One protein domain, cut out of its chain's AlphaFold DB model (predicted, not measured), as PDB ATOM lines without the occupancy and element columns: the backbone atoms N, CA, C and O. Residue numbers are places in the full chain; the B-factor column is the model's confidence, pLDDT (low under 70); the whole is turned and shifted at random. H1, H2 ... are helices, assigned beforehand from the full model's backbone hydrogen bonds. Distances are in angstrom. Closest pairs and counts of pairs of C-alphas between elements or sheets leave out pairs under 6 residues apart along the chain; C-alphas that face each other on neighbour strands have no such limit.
ATOM      1  N   GLY A   2      11.746  27.341   9.286       34.72
ATOM      2  CA  GLY A   2      12.234  27.379   7.896       34.72
ATOM      3  C   GLY A   2      13.118  26.205   7.444       34.72
ATOM      4  O   GLY A   2      13.020  25.837   6.286       34.72
ATOM      5  N   SER A   3      13.939  25.592   8.314       43.31
ATOM      6  CA  SER A   3      15.008  24.671   7.871       43.31
ATOM      7  C   SER A   3      14.564  23.238   7.546       43.31
ATOM      8  O   SER A   3      15.176  22.597   6.696       43.31
ATOM      9  N   LEU A   4      13.511  22.721   8.193       46.25
ATOM     10  CA  LEU A   4      12.934  21.414   7.848       46.25
ATOM     11  C   LEU A   4      12.105  21.536   6.558       46.25
ATOM     12  O   LEU A   4      12.252  20.746   5.633       46.25
ATOM     13  N   ALA A   5      11.310  22.607   6.472       42.69
ATOM     14  CA  ALA A   5      10.469  22.935   5.329       42.69
ATOM     15  C   ALA A   5      11.245  23.262   4.043       42.69
ATOM     16  O   ALA A   5      10.791  22.908   2.957       42.69
ATOM     17  N   THR A   6      12.417  23.904   4.130       47.41
ATOM     18  CA  THR A   6      13.270  24.136   2.953       47.41
ATOM     19  C   THR A   6      13.932  22.860   2.448       47.41
ATOM     20  O   THR A   6      13.965  22.664   1.238       47.41
ATOM     21  N   LYS A   7      14.383  21.958   3.334       50.62
ATOM     22  CA  LYS A   7      15.009  20.675   2.939       50.62
ATOM     23  C   LYS A   7      14.060  19.771   2.159       50.62
ATOM     24  O   LYS A   7      14.437  19.132   1.189       50.62
ATOM     25  N   PHE A   8      12.798  19.793   2.552       50.28
ATOM     26  CA  PHE A   8      11.689  19.147   1.872       50.28
ATOM     27  C   PHE A   8      11.452  19.669   0.434       50.28
ATOM     28  O   PHE A   8      10.981  18.950  -0.443       50.28
ATOM     29  N   ARG A   9      11.826  20.914   0.135       45.12
ATOM     30  CA  ARG A   9      11.507  21.565  -1.141       45.12
ATOM     31  C   ARG A   9      12.526  21.304  -2.259       45.12
ATOM     32  O   ARG A   9      12.201  21.563  -3.416       45.12
ATOM     33  N   GLU A  10      13.734  20.840  -1.934       44.97
ATOM     34  CA  GLU A  10      14.881  20.846  -2.861       44.97
ATOM     35  C   GLU A  10      15.115  19.527  -3.625       44.97
ATOM     36  O   GLU A  10      15.741  19.563  -4.681       44.97
ATOM     37  N   GLU A  11      14.587  18.382  -3.176       43.12
ATOM     38  CA  GLU A  11      15.009  17.063  -3.704       43.12
ATOM     39  C   GLU A  11      14.019  16.382  -4.682       43.12
ATOM     40  O   GLU A  11      14.322  15.324  -5.232       43.12
ATOM     41  N   GLY A  12      12.854  16.978  -4.971       43.78
ATOM     42  CA  GLY A  12      11.830  16.385  -5.850       43.78
ATOM     43  C   GLY A  12      11.737  17.010  -7.248       43.78
ATOM     44  O   GLY A  12      11.577  18.224  -7.387       43.78
ATOM     45  N   SER A  13      11.726  16.186  -8.305       46.09
ATOM     46  CA  SER A  13      11.243  16.643  -9.619       46.09
ATOM     47  C   SER A  13       9.746  16.929  -9.516       46.09
ATOM     48  O   SER A  13       8.975  16.044  -9.146       46.09
ATOM     49  N   LYS A  14       9.314  18.157  -9.840       53.44
ATOM     50  CA  LYS A  14       7.890  18.525  -9.806       53.44
ATOM     51  C   LYS A  14       7.087  17.556 -10.673       53.44
ATOM     52  O   LYS A  14       7.293  17.486 -11.885       53.44
ATOM     53  N   VAL A  15       6.146  16.842 -10.059       53.28
ATOM     54  CA  VAL A  15       5.126  16.093 -10.797       53.28
ATOM     55  C   VAL A  15       4.346  17.095 -11.649       53.28
ATOM     56  O   VAL A  15       3.909  18.131 -11.147       53.28
ATOM     57  N   SER A  16       4.208  16.815 -12.949       47.59
ATOM     58  CA  SER A  16       3.431  17.671 -13.851       47.59
ATOM     59  C   SER A  16       2.020  17.882 -13.273       47.59
ATOM     60  O   SER A  16       1.387  16.893 -12.889       47.59
ATOM     61  N   PRO A  17       1.484  19.122 -13.255       48.91
ATOM     62  CA  PRO A  17       0.166  19.451 -12.688       48.91
ATOM     63  C   PRO A  17      -1.022  18.738 -13.363       48.91
ATOM     64  O   PRO A  17      -2.169  18.938 -12.982       48.91
ATOM     65  N   SER A  18      -0.764  17.908 -14.374       46.31
ATOM     66  CA  SER A  18      -1.745  17.214 -15.206       46.31
ATOM     67  C   SER A  18      -2.071  15.781 -14.772       46.31
ATOM     68  O   SER A  18      -2.849  15.116 -15.454       46.31
ATOM     69  N   THR A  19      -1.491  15.262 -13.686       63.88
ATOM     70  CA  THR A  19      -1.819  13.908 -13.207       63.88
ATOM     71  C   THR A  19      -2.856  13.957 -12.090       63.88
ATOM     72  O   THR A  19      -2.715  14.703 -11.129       63.88
ATOM     73  N   HIS A  20      -3.930  13.180 -12.239       77.06
ATOM     74  CA  HIS A  20      -5.019  13.045 -11.265       77.06
ATOM     75  C   HIS A  20      -4.951  11.652 -10.624       77.06
ATOM     76  O   HIS A  20      -4.610  10.710 -11.343       77.06
ATOM     77  N   PRO A  21      -5.380  11.447  -9.363       83.75
ATOM     78  CA  PRO A  21      -5.452  10.115  -8.742       83.75
ATOM     79  C   PRO A  21      -6.264   9.051  -9.487       83.75
ATOM     80  O   PRO A  21      -6.170   7.869  -9.182       83.75
ATOM     81  N   ARG A  22      -7.084   9.466 -10.459       82.00
ATOM     82  CA  ARG A  22      -7.883   8.571 -11.311       82.00
ATOM     83  C   ARG A  22      -7.130   8.149 -12.575       82.00
ATOM     84  O   ARG A  22      -7.621   7.309 -13.319       82.00
ATOM     85  N   SER A  23      -5.974   8.754 -12.840       84.06
ATOM     86  CA  SER A  23      -5.123   8.381 -13.959       84.06
ATOM     87  C   SER A  23      -4.494   7.012 -13.690       84.06
ATOM     88  O   SER A  23      -3.960   6.810 -12.596       84.06
ATOM     89  N   PRO A  24      -4.472   6.098 -14.676       82.06
ATOM     90  CA  PRO A  24      -3.779   4.817 -14.538       82.06
ATOM     91  C   PRO A  24      -2.268   4.988 -14.299       82.06
ATOM     92  O   PRO A  24      -1.623   4.097 -13.759       82.06
ATOM     93  N   GLU A  25      -1.702   6.143 -14.654       84.81
ATOM     94  CA  GLU A  25      -0.281   6.452 -14.467       84.81
ATOM     95  C   GLU A  25       0.019   7.177 -13.144       84.81
ATOM     96  O   GLU A  25       1.162   7.552 -12.895       84.81
ATOM     97  N   TRP A  26      -0.981   7.398 -12.279       86.25
ATOM     98  CA  TRP A  26      -0.817   8.167 -11.039       86.25
ATOM     99  C   TRP A  26       0.365   7.675 -10.197       86.25
ATOM    100  O   TRP A  26       1.250   8.452  -9.838       86.25
ATOM    101  N   ILE A  27       0.409   6.369  -9.945       91.06
ATOM    102  CA  ILE A  27       1.445   5.727  -9.135       91.06
ATOM    103  C   ILE A  27       2.802   5.762  -9.839       91.06
ATOM    104  O   ILE A  27       3.806   6.118  -9.226       91.06
ATOM    105  N   THR A  28       2.856   5.422 -11.128       86.44
ATOM    106  CA  THR A  28       4.124   5.317 -11.866       86.44
ATOM    107  C   THR A  28       4.785   6.679 -12.064       86.44
ATOM    108  O   THR A  28       6.010   6.783 -11.988       86.44
ATOM    109  N   VAL A  29       3.999   7.742 -12.246       83.56
ATOM    110  CA  VAL A  29       4.507   9.118 -12.313       83.56
ATOM    111  C   VAL A  29       5.089   9.555 -10.969       83.56
ATOM    112  O   VAL A  29       6.192  10.099 -10.940       83.56
ATOM    113  N   HIS A  30       4.409   9.271  -9.856       84.25
ATOM    114  CA  HIS A  30       4.913   9.603  -8.519       84.25
ATOM    115  C   HIS A  30       6.146   8.775  -8.135       84.25
ATOM    116  O   HIS A  30       7.091   9.322  -7.576       84.25
ATOM    117  N   SER A  31       6.182   7.493  -8.505       86.31
ATOM    118  CA  SER A  31       7.354   6.625  -8.342       86.31
ATOM    119  C   SER A  31       8.586   7.208  -9.033       86.31
ATOM    120  O   SER A  31       9.637   7.331  -8.407       86.31
ATOM    121  N   ARG A  32       8.450   7.674 -10.281       81.81
ATOM    122  CA  ARG A  32       9.552   8.329 -11.006       81.81
ATOM    123  C   ARG A  32       9.949   9.670 -10.390       81.81
ATOM    124  O   ARG A  32      11.136   9.952 -10.287       81.81
ATOM    125  N   ALA A  33       8.977  10.490  -9.994       78.81
ATOM    126  CA  ALA A  33       9.236  11.830  -9.469       78.81
ATOM    127  C   ALA A  33       9.890  11.827  -8.079       78.81
ATOM    128  O   ALA A  33      10.702  12.703  -7.787       78.81
ATOM    129  N   CYS A  34       9.536  10.852  -7.239       80.81
ATOM    130  CA  CYS A  34      10.043  10.706  -5.874       80.81
ATOM    131  C   CYS A  34      11.143   9.640  -5.747       80.81
ATOM    132  O   CYS A  34      11.602   9.392  -4.642       80.81
ATOM    133  N   ASN A  35      11.543   8.986  -6.843       81.62
ATOM    134  CA  ASN A  35      12.523   7.893  -6.845       81.62
ATOM    135  C   ASN A  35      12.201   6.752  -5.847       81.62
ATOM    136  O   ASN A  35      13.098   6.124  -5.291       81.62
ATOM    137  N   LEU A  36      10.911   6.483  -5.630       84.69
ATOM    138  CA  LEU A  36      10.414   5.393  -4.784       84.69
ATOM    139  C   LEU A  36       9.993   4.210  -5.655       84.69
ATOM    140  O   LEU A  36       9.535   4.405  -6.787       84.69
ATOM    141  N   ALA A  37      10.092   2.981  -5.146       87.19
ATOM    142  CA  ALA A  37       9.571   1.821  -5.860       87.19
ATOM    143  C   ALA A  37       8.044   1.932  -6.026       87.19
ATOM    144  O   ALA A  37       7.344   2.478  -5.173       87.19
ATOM    145  N   VAL A  38       7.504   1.387  -7.119       87.19
ATOM    146  CA  VAL A  38       6.054   1.437  -7.411       87.19
ATOM    147  C   VAL A  38       5.239   0.908  -6.229       87.19
ATOM    148  O   VAL A  38       4.322   1.581  -5.771       87.19
ATOM    149  N   VAL A  39       5.649  -0.229  -5.669       88.00
ATOM    150  CA  VAL A  39       5.008  -0.867  -4.510       88.00
ATOM    151  C   VAL A  39       5.041  -0.005  -3.239       88.00
ATOM    152  O   VAL A  39       4.106  -0.036  -2.439       88.00
ATOM    153  N   GLU A  40       6.084   0.806  -3.050       89.19
ATOM    154  CA  GLU A  40       6.185   1.743  -1.926       89.19
ATOM    155  C   GLU A  40       5.218   2.908  -2.111       89.19
ATOM    156  O   GLU A  40       4.505   3.278  -1.179       89.19
ATOM    157  N   VAL A  41       5.137   3.447  -3.331       91.81
ATOM    158  CA  VAL A  41       4.187   4.511  -3.669       91.81
ATOM    159  C   VAL A  41       2.749   4.024  -3.540       91.81
ATOM    160  O   VAL A  41       1.927   4.740  -2.978       91.81
ATOM    161  N   GLU A  42       2.429   2.809  -3.988       91.81
ATOM    162  CA  GLU A  42       1.101   2.207  -3.797       91.81
ATOM    163  C   GLU A  42       0.756   2.073  -2.318       91.81
ATOM    164  O   GLU A  42      -0.338   2.443  -1.885       91.81
ATOM    165  N   ARG A  43       1.707   1.599  -1.512       92.44
ATOM    166  CA  ARG A  43       1.511   1.466  -0.073       92.44
ATOM    167  C   ARG A  43       1.296   2.813   0.608       92.44
ATOM    168  O   ARG A  43       0.376   2.945   1.418       92.44
ATOM    169  N   LEU A  44       2.108   3.811   0.275       93.50
ATOM    170  CA  LEU A  44       1.957   5.165   0.797       93.50
ATOM    171  C   LEU A  44       0.657   5.809   0.316       93.50
ATOM    172  O   LEU A  44       0.020   6.509   1.096       93.50
ATOM    173  N   TRP A  45       0.214   5.529  -0.911       93.94
ATOM    174  CA  TRP A  45      -1.081   5.976  -1.416       93.94
ATOM    175  C   TRP A  45      -2.232   5.390  -0.600       93.94
ATOM    176  O   TRP A  45      -3.083   6.140  -0.125       93.94
ATOM    177  N   MET A  46      -2.216   4.081  -0.329       92.81
ATOM    178  CA  MET A  46      -3.215   3.445   0.538       92.81
ATOM    179  C   MET A  46      -3.239   4.068   1.939       92.81
ATOM    180  O   MET A  46      -4.312   4.329   2.481       92.81
ATOM    181  N   ARG A  47      -2.071   4.354   2.533       92.06
ATOM    182  CA  ARG A  47      -1.996   5.053   3.829       92.06
ATOM    183  C   ARG A  47      -2.535   6.477   3.744       92.06
ATOM    184  O   ARG A  47      -3.288   6.894   4.615       92.06
ATOM    185  N   PHE A  48      -2.214   7.202   2.681       91.69
ATOM    186  CA  PHE A  48      -2.698   8.561   2.460       91.69
ATOM    187  C   PHE A  48      -4.226   8.614   2.290       91.69
ATOM    188  O   PHE A  48      -4.885   9.503   2.827       91.69
ATOM    189  N   GLN A  49      -4.809   7.609   1.631       92.31
ATOM    190  CA  GLN A  49      -6.259   7.424   1.553       92.31
ATOM    191  C   GLN A  49      -6.881   7.122   2.923       92.31
ATOM    192  O   GLN A  49      -7.915   7.696   3.256       92.31
ATOM    193  N   GLN A  50      -6.241   6.284   3.748       91.25
ATOM    194  CA  GLN A  50      -6.697   5.987   5.117       91.25
ATOM    195  C   GLN A  50      -6.693   7.219   6.029       91.25
ATOM    196  O   GLN A  50      -7.531   7.317   6.922       91.25
ATOM    197  N   LEU A  51      -5.796   8.177   5.784       88.81
ATOM    198  CA  LEU A  51      -5.796   9.467   6.476       88.81
ATOM    199  C   LEU A  51      -6.977  10.365   6.066       88.81
ATOM    200  O   LEU A  51      -7.226  11.370   6.724       88.81
ATOM    201  N   GLY A  52      -7.728  10.010   5.017       89.62
ATOM    202  CA  GLY A  52      -8.916  10.735   4.571       89.62
ATOM    203  C   GLY A  52      -8.638  11.779   3.492       89.62
ATOM    204  O   GLY A  52      -9.241  12.855   3.508       89.62
ATOM    205  N   CYS A  53      -7.721  11.495   2.560       89.56
ATOM    206  CA  CYS A  53      -7.498  12.374   1.416       89.56
ATOM    207  C   CYS A  53      -8.737  12.468   0.504       89.56
ATOM    208  O   CYS A  53      -9.570  11.565   0.429       89.56
ATOM    209  N   THR A  54      -8.849  13.576  -0.221       88.06
ATOM    210  CA  THR A  54      -9.910  13.806  -1.211       88.06
ATOM    211  C   THR A  54      -9.643  13.059  -2.521       88.06
ATOM    212  O   THR A  54      -8.537  12.574  -2.767       88.06
ATOM    213  N   GLU A  55     -10.634  13.040  -3.417       84.38
ATOM    214  CA  GLU A  55     -10.505  12.465  -4.768       84.38
ATOM    215  C   GLU A  55      -9.407  13.125  -5.618       84.38
ATOM    216  O   GLU A  55      -8.910  12.514  -6.564       84.38
ATOM    217  N   ASN A  56      -9.006  14.347  -5.256       82.44
ATOM    218  CA  ASN A  56      -7.959  15.116  -5.925       82.44
ATOM    219  C   ASN A  56      -6.553  14.796  -5.389       82.44
ATOM    220  O   ASN A  56      -5.580  15.397  -5.833       82.44
ATOM    221  N   GLY A  57      -6.420  13.874  -4.427       84.56
ATOM    222  CA  GLY A  57      -5.111  13.465  -3.904       84.56
ATOM    223  C   GLY A  57      -4.492  14.497  -2.968       84.56
ATOM    224  O   GLY A  57      -3.269  14.613  -2.879       84.56
ATOM    225  N   VAL A  58      -5.345  15.238  -2.258       87.38
ATOM    226  CA  VAL A  58      -4.942  16.180  -1.211       87.38
ATOM    227  C   VAL A  58      -5.595  15.818   0.114       87.38
ATOM    228  O   VAL A  58      -6.767  15.434   0.148       87.38
ATOM    229  N   LEU A  59      -4.838  15.939   1.197       87.25
ATOM    230  CA  LEU A  59      -5.280  15.733   2.565       87.25
ATOM    231  C   LEU A  59      -5.668  17.092   3.171       87.25
ATOM    232  O   LEU A  59      -4.793  17.944   3.369       87.25
ATOM    233  N   PRO A  60      -6.966  17.326   3.430       86.31
ATOM    234  CA  PRO A  60      -7.438  18.599   3.946       86.31
ATOM    235  C   PRO A  60      -7.231  18.686   5.462       86.31
ATOM    236  O   PRO A  60      -7.195  17.672   6.163       86.31
ATOM    237  N   ARG A  61      -7.179  19.909   5.996       82.56
ATOM    238  CA  ARG A  61      -7.019  20.162   7.437       82.56
ATOM    239  C   ARG A  61      -8.049  19.425   8.299       82.56
ATOM    240  O   ARG A  61      -7.683  18.869   9.330       82.56
ATOM    241  N   GLN A  62      -9.305  19.332   7.855       85.00
ATOM    242  CA  GLN A  62     -10.350  18.632   8.612       85.00
ATOM    243  C   GLN A  62     -10.067  17.132   8.759       85.00
ATOM    244  O   GLN A  62     -10.494  16.525   9.736       85.00
ATOM    245  N   ALA A  63      -9.375  16.513   7.798       85.62
ATOM    246  CA  ALA A  63      -8.993  15.108   7.897       85.62
ATOM    247  C   ALA A  63      -7.919  14.907   8.977       85.62
ATOM    248  O   ALA A  63      -8.014  13.979   9.773       85.62
ATOM    249  N   ILE A  64      -6.970  15.842   9.074       80.75
ATOM    250  CA  ILE A  64      -5.929  15.850  10.106       80.75
ATOM    251  C   ILE A  64      -6.537  16.069  11.498       80.75
ATOM    252  O   ILE A  64      -6.214  15.350  12.439       80.75
ATOM    253  N   GLU A  65      -7.464  17.020  11.634       82.12
ATOM    254  CA  GLU A  65      -8.133  17.319  12.910       82.12
ATOM    255  C   GLU A  65      -8.929  16.121  13.462       82.12
ATOM    256  O   GLU A  65      -9.048  15.967  14.678       82.12
ATOM    257  N   ARG A  66      -9.423  15.230  12.588       85.19
ATOM    258  CA  ARG A  66     -10.121  13.991  12.984       85.19
ATOM    259  C   ARG A  66      -9.209  12.934  13.599       85.19
ATOM    260  O   ARG A  66      -9.722  12.052  14.279       85.19
ATOM    261  N   LEU A  67      -7.893  13.014  13.394       80.94
ATOM    262  CA  LEU A  67      -6.938  12.056  13.965       80.94
ATOM    263  C   LEU A  67      -6.793  12.204  15.491       80.94
ATOM    264  O   LEU A  67      -6.161  11.363  16.117       80.94
ATOM    265  N   ASN A  68      -7.378  13.252  16.087       78.81
ATOM    266  CA  ASN A  68      -7.353  13.541  17.524       78.81
ATOM    267  C   ASN A  68      -5.946  13.473  18.150       78.81
ATOM    268  O   ASN A  68      -5.755  12.957  19.244       78.81
ATOM    269  N   LEU A  69      -4.955  14.041  17.462       78.94
ATOM    270  CA  LEU A  69      -3.548  14.038  17.882       78.94
ATOM    271  C   LEU A  69      -3.226  15.104  18.939       78.94
ATOM    272  O   LEU A  69      -2.070  15.462  19.120       78.94
ATOM    273  N   LYS A  70      -4.239  15.657  19.619       72.62
ATOM    274  CA  LYS A  70      -4.060  16.779  20.559       72.62
ATOM    275  C   LYS A  70      -3.137  16.432  21.726       72.62
ATOM    276  O   LYS A  70      -2.479  17.325  22.247       72.62
ATOM    277  N   ASP A  71      -3.088  15.153  22.077       73.00
ATOM    278  CA  ASP A  71      -2.268  14.632  23.167       73.00
ATOM    279  C   ASP A  71      -0.878  14.169  22.687       73.00
ATOM    280  O   ASP A  71      -0.017  13.865  23.508       73.00
ATOM    281  N   ASP A  72      -0.631  14.157  21.370       80.06
ATOM    282  CA  ASP A  72       0.650  13.788  20.762       80.06
ATOM    283  C   ASP A  72       1.318  15.029  20.149       80.06
ATOM    284  O   ASP A  72       1.048  15.455  19.014       80.06
ATOM    285  N   LEU A  73       2.200  15.639  20.947       82.25
ATOM    286  CA  LEU A  73       2.947  16.839  20.573       82.25
ATOM    287  C   LEU A  73       3.800  16.596  19.321       82.25
ATOM    288  O   LEU A  73       3.841  17.445  18.424       82.25
ATOM    289  N   LEU A  74       4.464  15.441  19.246       84.44
ATOM    290  CA  LEU A  74       5.396  15.122  18.169       84.44
ATOM    291  C   LEU A  74       4.644  14.906  16.857       84.44
ATOM    292  O   LEU A  74       4.992  15.527  15.851       84.44
ATOM    293  N   ALA A  75       3.571  14.113  16.868       82.44
ATOM    294  CA  ALA A  75       2.735  13.905  15.688       82.44
ATOM    295  C   ALA A  75       2.128  15.224  15.188       82.44
ATOM    296  O   ALA A  75       2.134  15.507  13.984       82.44
ATOM    297  N   THR A  76       1.675  16.079  16.109       81.44
ATOM    298  CA  THR A  76       1.170  17.416  15.777       81.44
ATOM    299  C   THR A  76       2.242  18.275  15.100       81.44
ATOM    300  O   THR A  76       1.963  18.934  14.094       81.44
ATOM    301  N   ASN A  77       3.477  18.259  15.601       82.38
ATOM    302  CA  ASN A  77       4.572  19.052  15.040       82.38
ATOM    303  C   ASN A  77       5.077  18.503  13.695       82.38
ATOM    304  O   ASN A  77       5.421  19.292  12.809       82.38
ATOM    305  N   VAL A  78       5.031  17.184  13.476       82.94
ATOM    306  CA  VAL A  78       5.292  16.579  12.157       82.94
ATOM    307  C   VAL A  78       4.276  17.083  11.129       82.94
ATOM    308  O   VAL A  78       4.649  17.537  10.047       82.94
ATOM    309  N   LEU A  79       2.987  17.075  11.472       78.88
ATOM    310  CA  LEU A  79       1.923  17.519  10.566       78.88
ATOM    311  C   LEU A  79       1.989  19.015  10.263       78.88
ATOM    312  O   LEU A  79       1.861  19.412   9.104       78.88
ATOM    313  N   LYS A  80       2.254  19.849  11.274       76.94
ATOM    314  CA  LYS A  80       2.493  21.286  11.066       76.94
ATOM    315  C   LYS A  80       3.677  21.530  10.135       76.94
ATOM    316  O   LYS A  80       3.610  22.401   9.265       76.94
ATOM    317  N   SER A  81       4.741  20.741  10.281       75.50
ATOM    318  CA  SER A  81       5.919  20.836   9.418       75.50
ATOM    319  C   SER A  81       5.579  20.524   7.958       75.50
ATOM    320  O   SER A  81       5.986  21.266   7.066       75.50
ATOM    321  N   LEU A  82       4.759  19.497   7.706       74.06
ATOM    322  CA  LEU A  82       4.259  19.174   6.364       74.06
ATOM    323  C   LEU A  82       3.391  20.286   5.766       74.06
ATOM    324  O   LEU A  82       3.573  20.653   4.605       74.06
ATOM    325  N   GLN A  83       2.454  20.827   6.549       72.44
ATOM    326  CA  GLN A  83       1.558  21.899   6.102       72.44
ATOM    327  C   GLN A  83       2.331  23.171   5.741       72.44
ATOM    328  O   GLN A  83       2.039  23.814   4.733       72.44
ATOM    329  N   THR A  84       3.345  23.511   6.538       66.00
ATOM    330  CA  THR A  84       4.175  24.706   6.326       66.00
ATOM    331  C   THR A  84       5.096  24.548   5.115       66.00
ATOM    332  O   THR A  84       5.339  25.511   4.393       66.00
ATOM    333  N   ALA A  85       5.601  23.337   4.871       60.06
ATOM    334  CA  ALA A  85       6.547  23.069   3.792       60.06
ATOM    335  C   ALA A  85       5.900  22.973   2.402       60.06
ATOM    336  O   ALA A  85       6.532  23.340   1.410       60.06
ATOM    337  N   TYR A  86       4.655  22.492   2.322       57.81
ATOM    338  CA  TYR A  86       4.076  22.063   1.045       57.81
ATOM    339  C   TYR A  86       2.626  22.481   0.786       57.81
ATOM    340  O   TYR A  86       2.038  21.995  -0.182       57.81
ATOM    341  N   SER A  87       2.037  23.359   1.604       55.25
ATOM    342  CA  SER A  87       0.682  23.844   1.332       55.25
ATOM    343  C   SER A  87       0.663  25.226   0.687       55.25
ATOM    344  O   SER A  87       1.215  26.198   1.197       55.25
ATOM    345  N   GLU A  88      -0.060  25.319  -0.423       53.31
ATOM    346  CA  GLU A  88      -0.880  26.489  -0.705       53.31
ATOM    347  C   GLU A  88      -2.257  26.164  -0.098       53.31
ATOM    348  O   GLU A  88      -2.879  25.172  -0.480       53.31
ATOM    349  N   ASN A  89      -2.724  26.946   0.882       62.78
ATOM    350  CA  ASN A  89      -4.029  26.783   1.560       62.78
ATOM    351  C   ASN A  89      -4.165  25.630   2.590       62.78
ATOM    352  O   ASN A  89      -5.230  25.021   2.681       62.78
ATOM    353  N   GLU A  90      -3.133  25.325   3.385       71.50
ATOM    354  CA  GLU A  90      -3.190  24.371   4.523       71.50
ATOM    355  C   GLU A  90      -3.505  22.900   4.165       71.50
ATOM    356  O   GLU A  90      -3.806  22.083   5.042       71.50
ATOM    357  N   MET A  91      -3.414  22.531   2.885       79.88
ATOM    358  CA  MET A  91      -3.595  21.159   2.406       79.88
ATOM    359  C   MET A  91      -2.258  20.462   2.141       79.88
ATOM    360  O   MET A  91      -1.333  21.062   1.599       79.88
ATOM    361  N   ILE A  92      -2.168  19.175   2.476       84.12
ATOM    362  CA  ILE A  92      -0.991  18.348   2.177       84.12
ATOM    363  C   ILE A  92      -1.266  17.586   0.879       84.12
ATOM    364  O   ILE A  92      -2.267  16.880   0.779       84.12
ATOM    365  N   THR A  93      -0.409  17.716  -0.131       85.50
ATOM    366  CA  THR A  93      -0.530  16.930  -1.371       85.50
ATOM    367  C   THR A  93       0.052  15.531  -1.190       85.50
ATOM    368  O   THR A  93       0.922  15.314  -0.343       85.50
ATOM    369  N   PHE A  94      -0.374  14.570  -2.012       87.94
ATOM    370  CA  PHE A  94       0.239  13.242  -1.988       87.94
ATOM    371  C   PHE A  94       1.747  13.287  -2.280       87.94
ATOM    372  O   PHE A  94       2.526  12.623  -1.606       87.94
ATOM    373  N   HIS A  95       2.179  14.132  -3.218       84.81
ATOM    374  CA  HIS A  95       3.600  14.314  -3.518       84.81
ATOM    375  C   HIS A  95       4.398  14.803  -2.297       84.81
ATOM    376  O   HIS A  95       5.446  14.247  -1.988       84.81
ATOM    377  N   ALA A  96       3.872  15.776  -1.547       82.75
ATOM    378  CA  ALA A  96       4.485  16.243  -0.303       82.75
ATOM    379  C   ALA A  96       4.608  15.132   0.750       82.75
ATOM    380  O   ALA A  96       5.629  15.003   1.425       82.75
ATOM    381  N   PHE A  97       3.568  14.304   0.864       87.50
ATOM    382  CA  PHE A  97       3.569  13.149   1.752       87.50
ATOM    383  C   PHE A  97       4.634  12.116   1.353       87.50
ATOM    384  O   PHE A  97       5.341  11.606   2.223       87.50
ATOM    385  N   LEU A  98       4.805  11.846   0.053       87.94
ATOM    386  CA  LEU A  98       5.859  10.958  -0.448       87.94
ATOM    387  C   LEU A  98       7.259  11.498  -0.154       87.94
ATOM    388  O   LEU A  98       8.095  10.748   0.340       87.94
ATOM    389  N   LEU A  99       7.507  12.785  -0.412       84.12
ATOM    390  CA  LEU A  99       8.814  13.400  -0.165       84.12
ATOM    391  C   LEU A  99       9.201  13.367   1.316       84.12
ATOM    392  O   LEU A  99      10.359  13.127   1.639       84.12
ATOM    393  N   MET A 100       8.241  13.549   2.228       84.69
ATOM    394  CA  MET A 100       8.522  13.398   3.656       84.69
ATOM    395  C   MET A 100       8.904  11.961   4.015       84.69
ATOM    396  O   MET A 100       9.887  11.759   4.721       84.69
ATOM    397  N   ASN A 101       8.180  10.966   3.498       87.81
ATOM    398  CA  ASN A 101       8.509   9.564   3.754       87.81
ATOM    399  C   ASN A 101       9.873   9.180   3.170       87.81
ATOM    400  O   ASN A 101      10.640   8.492   3.837       87.81
ATOM    401  N   LEU A 102      10.196   9.658   1.966       85.00
ATOM    402  CA  LEU A 102      11.516   9.484   1.364       85.00
ATOM    403  C   LEU A 102      12.608  10.091   2.250       85.00
ATOM    404  O   LEU A 102      13.600   9.431   2.535       85.00
ATOM    405  N   TRP A 103      12.409  11.321   2.725       82.12
ATOM    406  CA  TRP A 103      13.368  11.994   3.597       82.12
ATOM    407  C   TRP A 103      13.601  11.231   4.908       82.12
ATOM    408  O   TRP A 103      14.741  11.131   5.359       82.12
ATOM    409  N   VAL A 104      12.547  10.650   5.500       83.00
ATOM    410  CA  VAL A 104      12.684   9.782   6.683       83.00
ATOM    411  C   VAL A 104      13.517   8.546   6.341       83.00
ATOM    412  O   VAL A 104      14.482   8.273   7.046       83.00
ATOM    413  N   VAL A 105      13.212   7.850   5.238       81.62
ATOM    414  CA  VAL A 105      14.002   6.695   4.773       81.62
ATOM    415  C   VAL A 105      15.475   7.074   4.600       81.62
ATOM    416  O   VAL A 105      16.341   6.385   5.123       81.62
ATOM    417  N   GLU A 106      15.779   8.194   3.941       79.44
ATOM    418  CA  GLU A 106      17.164   8.628   3.730       79.44
ATOM    419  C   GLU A 106      17.903   9.014   5.018       79.44
ATOM    420  O   GLU A 106      19.122   8.861   5.102       79.44
ATOM    421  N   CYS A 107      17.201   9.565   6.008       75.25
ATOM    422  CA  CYS A 107      17.807   9.914   7.294       75.25
ATOM    423  C   CYS A 107      18.084   8.681   8.159       75.25
ATOM    424  O   CYS A 107      19.004   8.708   8.977       75.25
ATOM    425  N   CYS A 108      17.291   7.630   7.969       74.00
ATOM    426  CA  CYS A 108      17.384   6.358   8.671       74.00
ATOM    427  C   CYS A 108      18.288   5.333   7.964       74.00
ATOM    428  O   CYS A 108      18.657   4.329   8.569       74.00
ATOM    429  N   ASP A 109      18.654   5.580   6.705       70.50
ATOM    430  CA  ASP A 109      19.601   4.778   5.933       70.50
ATOM    431  C   ASP A 109      20.981   4.781   6.612       70.50
ATOM    432  O   ASP A 109      21.571   5.835   6.852       70.50
TER     433      ASP A 109
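AT A GLANCE: This is residues 2 to 109 of the 321 residues of the protein "DgyrCDS13999" of Dimorphilus gyrociliatus (UniProt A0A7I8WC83). H6 runs through the core, with H2, H3 and H5 packed on it at steep tilts; H1 packs on the end of H5, and residues 104 to 109 stick out. The 108 printed residues hold six named helices, H1 to H6 in order, and no named strand: all helix. The whole is compact, radius of gyration of the C-alphas 13.4 A, spanning 38 by 30 by 24 A.

IN THESE COORDINATES: H6, residues 94 to 108, is 21.3 A long and ends at C-alpha 108 (17.384, 6.358, 8.671). H5 is residues 73 to 86, 20.2 A; H3 38 to 50, 18.4 A; H2 26 to 34; H4 61 to 65. H1, residues 2 to 10, begins at C-alpha 2 (12.234, 27.379, 7.896).

HOW THE PARTS SIT: H6 is the hub; its closest C-alphas to H5 are Ala 96 and Tyr 86, 6.0 A. H4 and H5 are near each other. Every O i to N i+4 pair is within hydrogen-bond range except in H1, 2 of 5, with 2 of 6 O i to N i+3.

THE WHOLE: The printed part has no cut; H1 to H2 is a long link. Residues 2 to 19 and 84 to 89 have pLDDT under 70.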